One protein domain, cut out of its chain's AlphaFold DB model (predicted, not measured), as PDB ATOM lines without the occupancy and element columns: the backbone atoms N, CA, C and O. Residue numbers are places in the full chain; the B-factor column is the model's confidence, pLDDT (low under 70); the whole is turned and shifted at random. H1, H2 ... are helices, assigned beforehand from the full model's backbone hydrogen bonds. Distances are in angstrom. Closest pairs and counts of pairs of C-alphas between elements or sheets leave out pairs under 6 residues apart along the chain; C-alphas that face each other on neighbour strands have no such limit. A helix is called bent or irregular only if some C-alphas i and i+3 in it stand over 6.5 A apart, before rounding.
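What this domain is: This is residues 18 to 83 of the 332 residues of an uncharacterized protein of Moniliophthora perniciosa (strain FA553 / isolate CP02) (UniProt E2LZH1). Two helical hairpins make this model: a longer one, in which H1 and H2 run side by side in opposite ways, and a smaller one of H3 and H4, whose helix H4 packs on the longer hairpin through the beginning of H1. The second hairpin lies toward the end of the first that is away from its turn, and that turn, residues 29 to 34, sticks out free at one end of the longest axis; the link from H2 to H3 makes the other end, at Lys 53. The printed part has 66 residues with four named helices, in the order H1, H2, H3, H4, and no named strand; the class is all helix. The whole is compact, with a radius of gyration of the C-alphas of 11.8 A, and its C-alphas span 35 by 24 by 18 A along the three main axes.

Where its parts are: The longest helix is H2, residues 35 to 49, 20.7 A from first to last C-alpha; it begins at C-alpha 35, at (244.009, 204.803, 245.105). Before it stands H1, residues 18 to 28, 15.4 A long, which begins with the printed part at C-alpha 18, at (233.871, 219.923, 237.161). After H2 comes H3, residues 58 to 63, a short helix of 6 residues and 9.2 A. The last helix is H4, residues 71 to 81, 15.3 A long; it ends at C-alpha 81, at (223.080, 217.962, 234.632), two residues before the last printed one, Gly 83. None of the four helices is bent or irregular.

How they stand to each other: H2 touches H1, with 15 pairs of C-alphas within 8 A. Their closest C-alphas are those of Phe 41 and Pro 20, 5.3 A apart. The two run opposite ways at a shallow tilt of 20 degrees, 9.1 A from centre to centre, and form a helical hairpin. H2 and H4 are close but not clearly touching, with 2 pairs of C-alphas within 8 A; the closest are those of Ala 44 and Ile 73, 7.7 A apart. These two run the same way at a steep tilt of 47 degrees. H1 touches H4, the closest C-alphas being those of Gln 19 and Ile 77, 7.0 A apart. They run opposite ways at a steep tilt of 47 degrees. H4 also touches H3, with the C-alphas of Val 78 and Ala 58 the closest, 5.5 A apart. H3 and H4 form the second helical hairpin and run opposite ways at a steep tilt of 35.3 degrees, only just past shallow. H3 is apart from H1 and also apart from H2. One of the three pairs of helices that touch is at a shallow tilt, and the helix packing is mostly crossed, but only just. In H1, H2, H3 and H4 every O i to N i+4 pair is within hydrogen-bond range.

The domain as a whole: The two C-alphas farthest apart in the domain are those of Pro 31 and Lys 53, 36.2 A. The first and last printed C-alphas, those of Val 18 and Gly 83, are 12.8 A apart. The printed part has no cut. The links H1 to H2, with 6 residues, H2 to H3, with 8, and H3 to H4, with 7, are short but not tight, and none is long. The mean pLDDT of the printed part is 70.3, and 26 residues are under 70: residues 18 to 33, 53 to 56, 64 to 68 and 83. H1 has a mean pLDDT of 61, against 76 for H2, 72 for H3 and 76 for H4.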
ATOM      1  N   VAL A  18     233.645 219.383 235.811       55.19
ATOM      2  CA  VAL A  18     233.871 219.923 237.161       55.19
ATOM      3  C   VAL A  18     233.737 218.857 238.256       55.19
ATOM      4  O   VAL A  18     234.406 218.928 239.281       55.19
ATOM      5  N   GLN A  19     232.909 217.833 238.043       61.91
ATOM      6  CA  GLN A  19     232.594 216.829 239.063       61.91
ATOM      7  C   GLN A  19     233.629 215.727 239.264       61.91
ATOM      8  O   GLN A  19     234.043 215.508 240.404       61.91
ATOM      9  N   PRO A  20     234.057 214.998 238.220       58.16
ATOM     10  CA  PRO A  20     235.095 213.996 238.398       58.16
ATOM     11  C   PRO A  20     236.450 214.634 238.760       58.16
ATOM     12  O   PRO A  20     237.212 213.994 239.476       58.16
ATOM     13  N   ILE A  21     236.699 215.899 238.386       58.19
ATOM     14  CA  ILE A  21     237.861 216.688 238.837       58.19
ATOM     15  C   ILE A  21     237.762 217.008 240.339       58.19
ATOM     16  O   ILE A  21     238.610 216.547 241.098       58.19
ATOM     17  N   LYS A  22     236.677 217.650 240.804       61.91
ATOM     18  CA  LYS A  22     236.459 217.923 242.243       61.91
ATOM     19  C   LYS A  22     236.447 216.648 243.093       61.91
ATOM     20  O   LYS A  22     236.935 216.633 244.215       61.91
ATOM     21  N   GLY A  23     235.881 215.558 242.571       60.00
ATOM     22  CA  GLY A  23     235.870 214.258 243.247       60.00
ATOM     23  C   GLY A  23     237.260 213.635 243.378       60.00
ATOM     24  O   GLY A  23     237.528 212.978 244.383       60.00
ATOM     25  N   LYS A  24     238.137 213.855 242.391       61.12
ATOM     26  CA  LYS A  24     239.536 213.427 242.437       61.12
ATOM     27  C   LYS A  24     240.324 214.243 243.461       61.12
ATOM     28  O   LYS A  24     240.964 213.635 244.306       61.12
ATOM     29  N   GLU A  25     240.215 215.570 243.429       62.34
ATOM     30  CA  GLU A  25     240.910 216.483 244.353       62.34
ATOM     31  C   GLU A  25     240.546 216.189 245.814       62.34
ATOM     32  O   GLU A  25     241.426 215.975 246.642       62.34
ATOM     33  N   VAL A  26     239.254 216.027 246.121       64.06
ATOM     34  CA  VAL A  26     238.788 215.681 247.478       64.06
ATOM     35  C   VAL A  26     239.323 214.326 247.959       64.06
ATOM     36  O   VAL A  26     239.574 214.145 249.148       64.06
ATOM     37  N   GLU A  27     239.479 213.347 247.066       65.50
ATOM     38  CA  GLU A  27     239.996 212.020 247.427       65.50
ATOM     39  C   GLU A  27     241.537 211.980 247.467       65.50
ATOM     40  O   GLU A  27     242.107 211.135 248.157       65.50
ATOM     41  N   GLU A  28     242.217 212.883 246.755       62.41
ATOM     42  CA  GLU A  28     243.671 213.083 246.832       62.41
ATOM     43  C   GLU A  28     244.080 213.859 248.089       62.41
ATOM     44  O   GLU A  28     245.080 213.509 248.708       62.41
ATOM     45  N   GLU A  29     243.273 214.833 248.512       60.47
ATOM     46  CA  GLU A  29     243.415 215.557 249.783       60.47
ATOM     47  C   GLU A  29     242.868 214.771 250.987       60.47
ATOM     48  O   GLU A  29     243.040 215.173 252.142       60.47
ATOM     49  N   SER A  30     242.194 213.642 250.741       56.50
ATOM     50  CA  SER A  30     241.686 212.778 251.801       56.50
ATOM     51  C   SER A  30     242.850 212.204 252.619       56.50
ATOM     52  O   SER A  30     243.791 211.644 252.050       56.50
ATOM     53  N   PRO A  31     242.766 212.234 253.961       54.06
ATOM     54  CA  PRO A  31     243.792 211.667 254.835       54.06
ATOM     55  C   PRO A  31     243.955 210.149 254.630       54.06
ATOM     56  O   PRO A  31     245.042 209.611 254.832       54.06
ATOM     57  N   VAL A  32     242.907 209.455 254.154       59.34
ATOM     58  CA  VAL A  32     243.019 208.114 253.558       59.34
ATOM     59  C   VAL A  32     242.880 208.249 252.057       59.34
ATOM     60  O   VAL A  32     241.769 208.219 251.518       59.34
ATOM     61  N   ARG A  33     244.007 208.353 251.361       65.62
ATOM     62  CA  ARG A  33     244.015 208.273 249.905       65.62
ATOM     63  C   ARG A  33     243.536 206.885 249.484       65.62
ATOM     64  O   ARG A  33     244.253 205.903 249.665       65.62
ATOM     65  N   ASN A  34     242.351 206.783 248.887       70.69
ATOM     66  CA  ASN A  34     241.906 205.541 248.264       70.69
ATOM     67  C   ASN A  34     242.368 205.510 246.794       70.69
ATOM     68  O   ASN A  34     241.721 206.115 245.931       70.69
ATOM     69  N   PRO A  35     243.454 204.786 246.456       70.75
ATOM     70  CA  PRO A  35     244.009 204.803 245.105       70.75
ATOM     71  C   PRO A  35     243.026 204.255 244.064       70.75
ATOM     72  O   PRO A  35     243.083 204.650 242.901       70.75
ATOM     73  N   TYR A  36     242.100 203.376 244.458       73.75
ATOM     74  CA  TYR A  36     241.083 202.831 243.563       73.75
ATOM     75  C   TYR A  36     240.038 203.882 243.195       73.75
ATOM     76  O   TYR A  36     239.661 203.983 242.027       73.75
ATOM     77  N   LYS A  37     239.610 204.704 244.160       70.06
ATOM     78  CA  LYS A  37     238.700 205.821 243.888       70.06
ATOM     79  C   LYS A  37     239.378 206.915 243.072       70.06
ATOM     80  O   LYS A  37     238.788 207.350 242.090       70.06
ATOM     81  N   VAL A  38     240.619 207.287 243.396       75.00
ATOM     82  CA  VAL A  38     241.395 208.260 242.603       75.00
ATOM     83  C   VAL A  38     241.534 207.786 241.153       75.00
ATOM     84  O   VAL A  38     241.246 208.537 240.226       75.00
ATOM     85  N   ARG A  39     241.880 206.508 240.929       79.25
ATOM     86  CA  ARG A  39     241.928 205.915 239.578       79.25
ATOM     87  C   ARG A  39     240.562 205.903 238.890       79.25
ATOM     88  O   ARG A  39     240.498 206.118 237.684       79.25
ATOM     89  N   SER A  40     239.486 205.647 239.630       76.44
ATOM     90  CA  SER A  40     238.114 205.670 239.108       76.44
ATOM     91  C   SER A  40     237.711 207.075 238.648       76.44
ATOM     92  O   SER A  40     237.222 207.236 237.530       76.44
ATOM     93  N   PHE A  41     238.002 208.104 239.453       76.62
ATOM     94  CA  PHE A  41     237.797 209.498 239.060       76.62
ATOM     95  C   PHE A  41     238.675 209.881 237.870       76.62
ATOM     96  O   PHE A  41     238.152 210.421 236.903       76.62
ATOM     97  N   GLN A  42     239.961 209.518 237.863       77.44
ATOM     98  CA  GLN A  42     240.853 209.794 236.732       77.44
ATOM     99  C   GLN A  42     240.357 209.160 235.428       77.44
ATOM    100  O   GLN A  42     240.378 209.802 234.381       77.44
ATOM    101  N   ARG A  43     239.874 207.912 235.476       79.88
ATOM    102  CA  ARG A  43     239.262 207.265 234.307       79.88
ATOM    103  C   ARG A  43     238.018 208.009 233.844       79.88
ATOM    104  O   ARG A  43     237.867 208.216 232.648       79.88
ATOM    105  N   ALA A  44     237.162 208.437 234.769       78.88
ATOM    106  CA  ALA A  44     235.982 209.217 234.418       78.88
ATOM    107  C   ALA A  44     236.343 210.565 233.774       78.88
ATOM    108  O   ALA A  44     235.712 210.929 232.788       78.88
ATOM    109  N   ILE A  45     237.375 211.265 234.266       78.44
ATOM    110  CA  ILE A  45     237.888 212.502 233.649       78.44
ATOM    111  C   ILE A  45     238.331 212.228 232.210       78.44
ATOM    112  O   ILE A  45     237.897 212.925 231.300       78.44
ATOM    113  N   ASN A  46     239.149 211.192 231.998       80.56
ATOM    114  CA  ASN A  46     239.685 210.867 230.675       80.56
ATOM    115  C   ASN A  46     238.579 210.476 229.684       80.56
ATOM    116  O   ASN A  46     238.607 210.904 228.536       80.56
ATOM    117  N   VAL A  47     237.601 209.679 230.125       79.25
ATOM    118  CA  VAL A  47     236.476 209.252 229.280       79.25
ATOM    119  C   VAL A  47     235.596 210.439 228.918       79.25
ATOM    120  O   VAL A  47     235.261 210.588 227.754       79.25
ATOM    121  N   VAL A  48     235.245 211.296 229.881       74.81
ATOM    122  CA  VAL A  48     234.410 212.477 229.610       74.81
ATOM    123  C   VAL A  48     235.149 213.489 228.729       74.81
ATOM    124  O   VAL A  48     234.535 214.056 227.832       74.81
ATOM    125  N   GLY A  49     236.456 213.674 228.941       72.44
ATOM    126  CA  GLY A  49     237.287 214.577 228.140       72.44
ATOM    127  C   GLY A  49     237.563 214.089 226.714       72.44
ATOM    128  O   GLY A  49     237.878 214.903 225.854       72.44
ATOM    129  N   GLY A  50     237.432 212.784 226.452       73.19
ATOM    130  CA  GLY A  50     237.619 212.182 225.129       73.19
ATOM    131  C   GLY A  50     236.342 212.030 224.295       73.19
ATOM    132  O   GLY A  50     236.389 211.367 223.265       73.19
ATOM    133  N   LEU A  51     235.196 212.565 224.734       74.88
ATOM    134  CA  LEU A  51     233.939 212.478 223.980       74.88
ATOM    135  C   LEU A  51     233.843 213.585 222.924       74.88
ATOM    136  O   LEU A  51     233.856 214.767 223.259       74.88
ATOM    137  N   ASP A  52     233.611 213.198 221.667       71.81
ATOM    138  CA  ASP A  52     233.399 214.137 220.551       71.81
ATOM    139  C   ASP A  52     232.110 214.961 220.696       71.81
ATOM    140  O   ASP A  52     231.996 216.076 220.185       71.81
ATOM    141  N   LYS A  53     231.102 214.399 221.381       68.62
ATOM    142  CA  LYS A  53     229.809 215.046 221.630       68.62
ATOM    143  C   LYS A  53     229.643 215.361 223.108       68.62
ATOM    144  O   LYS A  53     229.879 214.497 223.954       68.62
ATOM    145  N   PRO A  54     229.171 216.568 223.443       67.25
ATOM    146  CA  PRO A  54     229.138 216.979 224.826       67.25
ATOM    147  C   PRO A  54     227.871 216.419 225.501       67.25
ATOM    148  O   PRO A  54     226.766 216.550 224.977       67.25
ATOM    149  N   ILE A  55     228.029 215.799 226.676       69.19
ATOM    150  CA  ILE A  55     226.942 215.136 227.424       69.19
ATOM    151  C   ILE A  55     225.865 216.170 227.775       69.19
ATOM    152  O   ILE A  55     226.174 217.167 228.436       69.19
ATOM    153  N   GLY A  56     224.631 215.970 227.313       65.50
ATOM    154  CA  GLY A  56     223.526 216.912 227.528       65.50
ATOM    155  C   GLY A  56     222.313 216.292 228.216       65.50
ATOM    156  O   GLY A  56     221.578 216.998 228.901       65.50
ATOM    157  N   LYS A  57     222.107 214.981 228.066       74.00
ATOM    158  CA  LYS A  57     220.961 214.255 228.629       74.00
ATOM    159  C   LYS A  57     221.419 213.139 229.563       74.00
ATOM    160  O   LYS A  57     222.502 212.579 229.420       74.00
ATOM    161  N   ALA A  58     220.551 212.748 230.495       70.06
ATOM    162  CA  ALA A  58     220.812 211.618 231.390       70.06
ATOM    163  C   ALA A  58     220.977 210.277 230.640       70.06
ATOM    164  O   ALA A  58     221.631 209.358 231.135       70.06
ATOM    165  N   GLU A  59     220.408 210.160 229.437       73.50
ATOM    166  CA  GLU A  59     220.550 208.990 228.560       73.50
ATOM    167  C   GLU A  59     221.967 208.860 227.989       73.50
ATOM    168  O   GLU A  59     222.507 207.753 227.960       73.50
ATOM    169  N   ASP A  60     222.617 209.983 227.670       72.06
ATOM    170  CA  ASP A  60     224.007 210.018 227.200       72.06
ATOM    171  C   ASP A  60     224.957 209.441 228.264       72.06
ATOM    172  O   ASP A  60     225.929 208.760 227.951       72.06
ATOM    173  N   VAL A  61     224.639 209.639 229.551       71.06
ATOM    174  CA  VAL A  61     225.416 209.096 230.678       71.06
ATOM    175  C   VAL A  61     225.253 207.577 230.806       71.06
ATOM    176  O   VAL A  61     226.192 206.887 231.212       71.06
ATOM    177  N   LYS A  62     224.091 207.022 230.432       71.81
ATOM    178  CA  LYS A  62     223.890 205.562 230.396       71.81
ATOM    179  C   LYS A  62     224.721 204.914 229.291       71.81
ATOM    180  O   LYS A  62     225.203 203.804 229.504       71.81
ATOM    181  N   ALA A  63     224.945 205.607 228.172       72.75
ATOM    182  CA  ALA A  63     225.825 205.139 227.099       72.75
ATOM    183  C   ALA A  63     227.304 205.056 227.532       72.75
ATOM    184  O   ALA A  63     228.078 204.300 226.954       72.75
ATOM    185  N   LEU A  64     227.687 205.744 228.615       69.81
ATOM    186  CA  LEU A  64     229.019 205.630 229.225       69.81
ATOM    187  C   LEU A  64     229.201 204.349 230.060       69.81
ATOM    188  O   LEU A  64     230.286 204.087 230.589       69.81
ATOM    189  N   LYS A  65     228.143 203.545 230.227       63.59
ATOM    190  CA  LYS A  65     228.197 202.260 230.930       63.59
ATOM    191  C   LYS A  65     228.989 201.260 230.080       63.59
ATOM    192  O   LYS A  65     228.549 200.875 229.008       63.59
ATOM    193  N   GLY A  66     230.151 200.837 230.578       64.69
ATOM    194  CA  GLY A  66     231.073 199.939 229.862       64.69
ATOM    195  C   GLY A  66     232.425 200.575 229.534       64.69
ATOM    196  O   GLY A  66     233.415 199.862 229.436       64.69
ATOM    197  N   LEU A  67     232.517 201.910 229.522       66.81
ATOM    198  CA  LEU A  67     233.770 202.667 229.348       66.81
ATOM    199  C   LEU A  67     234.576 202.813 230.656       66.81
ATOM    200  O   LEU A  67     235.412 203.696 230.804       66.81
ATOM    201  N   GLY A  68     234.311 201.961 231.649       66.75
ATOM    202  CA  GLY A  68     235.013 201.980 232.935       66.75
ATOM    203  C   GLY A  68     234.536 203.042 233.936       66.75
ATOM    204  O   GLY A  68     235.163 203.186 234.986       66.75
ATOM    205  N   ILE A  69     233.430 203.744 233.664       75.25
ATOM    206  CA  ILE A  69     232.760 204.624 234.637       75.25
ATOM    207  C   ILE A  69     231.748 203.811 235.458       75.25
ATOM    208  O   ILE A  69     230.854 203.165 234.912       75.25
ATOM    209  N   GLY A  70     231.877 203.856 236.786       76.25
ATOM    210  CA  GLY A  70     230.952 203.200 237.715       76.25
ATOM    211  C   GLY A  70     229.612 203.934 237.872       76.25
ATOM    212  O   GLY A  70     229.517 205.147 237.685       76.25
ATOM    213  N   SER A  71     228.578 203.206 238.299       78.75
ATOM    214  CA  SER A  71     227.211 203.728 238.486       78.75
ATOM    215  C   SER A  71     227.118 204.901 239.470       78.75
ATOM    216  O   SER A  71     226.269 205.774 239.313       78.75
ATOM    217  N   SER A  72     228.003 204.963 240.469       74.69
ATOM    218  CA  SER A  72     228.074 206.069 241.430       74.69
ATOM    219  C   SER A  72     228.536 207.383 240.795       74.69
ATOM    220  O   SER A  72     227.994 208.439 241.113       74.69
ATOM    221  N   ILE A  73     229.505 207.329 239.876       76.19
ATOM    222  CA  ILE A  73     229.998 208.504 239.147       76.19
ATOM    223  C   ILE A  73     228.959 208.948 238.111       76.19
ATOM    224  O   ILE A  73     228.697 210.139 237.993       76.19
ATOM    225  N   GLN A  74     228.298 208.002 237.433       76.69
ATOM    226  CA  GLN A  74     227.196 208.302 236.511       76.69
ATOM    227  C   GLN A  74     226.061 209.067 237.198       76.69
ATOM    228  O   GLN A  74     225.626 210.092 236.684       76.69
ATOM    229  N   LYS A  75     225.628 208.619 238.387       78.81
ATOM    230  CA  LYS A  75     224.615 209.331 239.184       78.81
ATOM    231  C   LYS A  75     225.034 210.773 239.471       78.81
ATOM    232  O   LYS A  75     224.270 211.680 239.187       78.81
ATOM    233  N   ARG A  76     226.283 210.993 239.902       74.81
ATOM    234  CA  ARG A  76     226.810 212.347 240.160       74.81
ATOM    235  C   ARG A  76     226.815 213.242 238.918       74.81
ATOM    236  O   ARG A  76     226.550 214.432 239.040       74.81
ATOM    237  N   ILE A  77     227.122 212.690 237.740       74.94
ATOM    238  CA  ILE A  77     227.071 213.434 236.469       74.94
ATOM    239  C   ILE A  77     225.619 213.803 236.129       74.94
ATOM    240  O   ILE A  77     225.358 214.940 235.754       74.94
ATOM    241  N   VAL A  78     224.668 212.880 236.302       77.88
ATOM    242  CA  VAL A  78     223.233 213.147 236.089       77.88
ATOM    243  C   VAL A  78     222.703 214.194 237.072       77.88
ATOM    244  O   VAL A  78     222.013 215.118 236.654       77.88
ATOM    245  N   ASP A  79     223.065 214.102 238.352       75.44
ATOM    246  CA  ASP A  79     222.669 215.079 239.372       75.44
ATOM    247  C   ASP A  79     223.203 216.481 239.040       75.44
ATOM    248  O   ASP A  79     222.505 217.471 239.251       75.44
ATOM    249  N   LEU A  80     224.407 216.573 238.460       72.62
ATOM    250  CA  LEU A  80     224.980 217.831 237.975       72.62
ATOM    251  C   LEU A  80     224.196 218.401 236.791       72.62
ATOM    252  O   LEU A  80     223.899 219.592 236.783       72.62
ATOM    253  N   LEU A  81     223.862 217.559 235.806       73.81
ATOM    254  CA  LEU A  81     223.080 217.962 234.632       73.81
ATOM    255  C   LEU A  81     221.691 218.471 235.028       73.81
ATOM    256  O   LEU A  81     221.202 219.435 234.452       73.81
ATOM    257  N   ASN A  82     221.090 217.851 236.042       75.62
ATOM    258  CA  ASN A  82     219.786 218.235 236.570       75.62
ATOM    259  C   ASN A  82     219.848 219.445 237.523       75.62
ATOM    260  O   ASN A  82     218.815 219.829 238.064       75.62
ATOM    261  N   GLY A  83     221.032 220.017 237.782       67.81
ATOM    262  CA  GLY A  83     221.212 221.130 238.722       67.81
ATOM    263  C   GLY A  83     221.045 220.758 240.202       67.81
ATOM    264  O   GLY A  83     221.110 221.627 241.064       67.81
TER     265      GLY A  83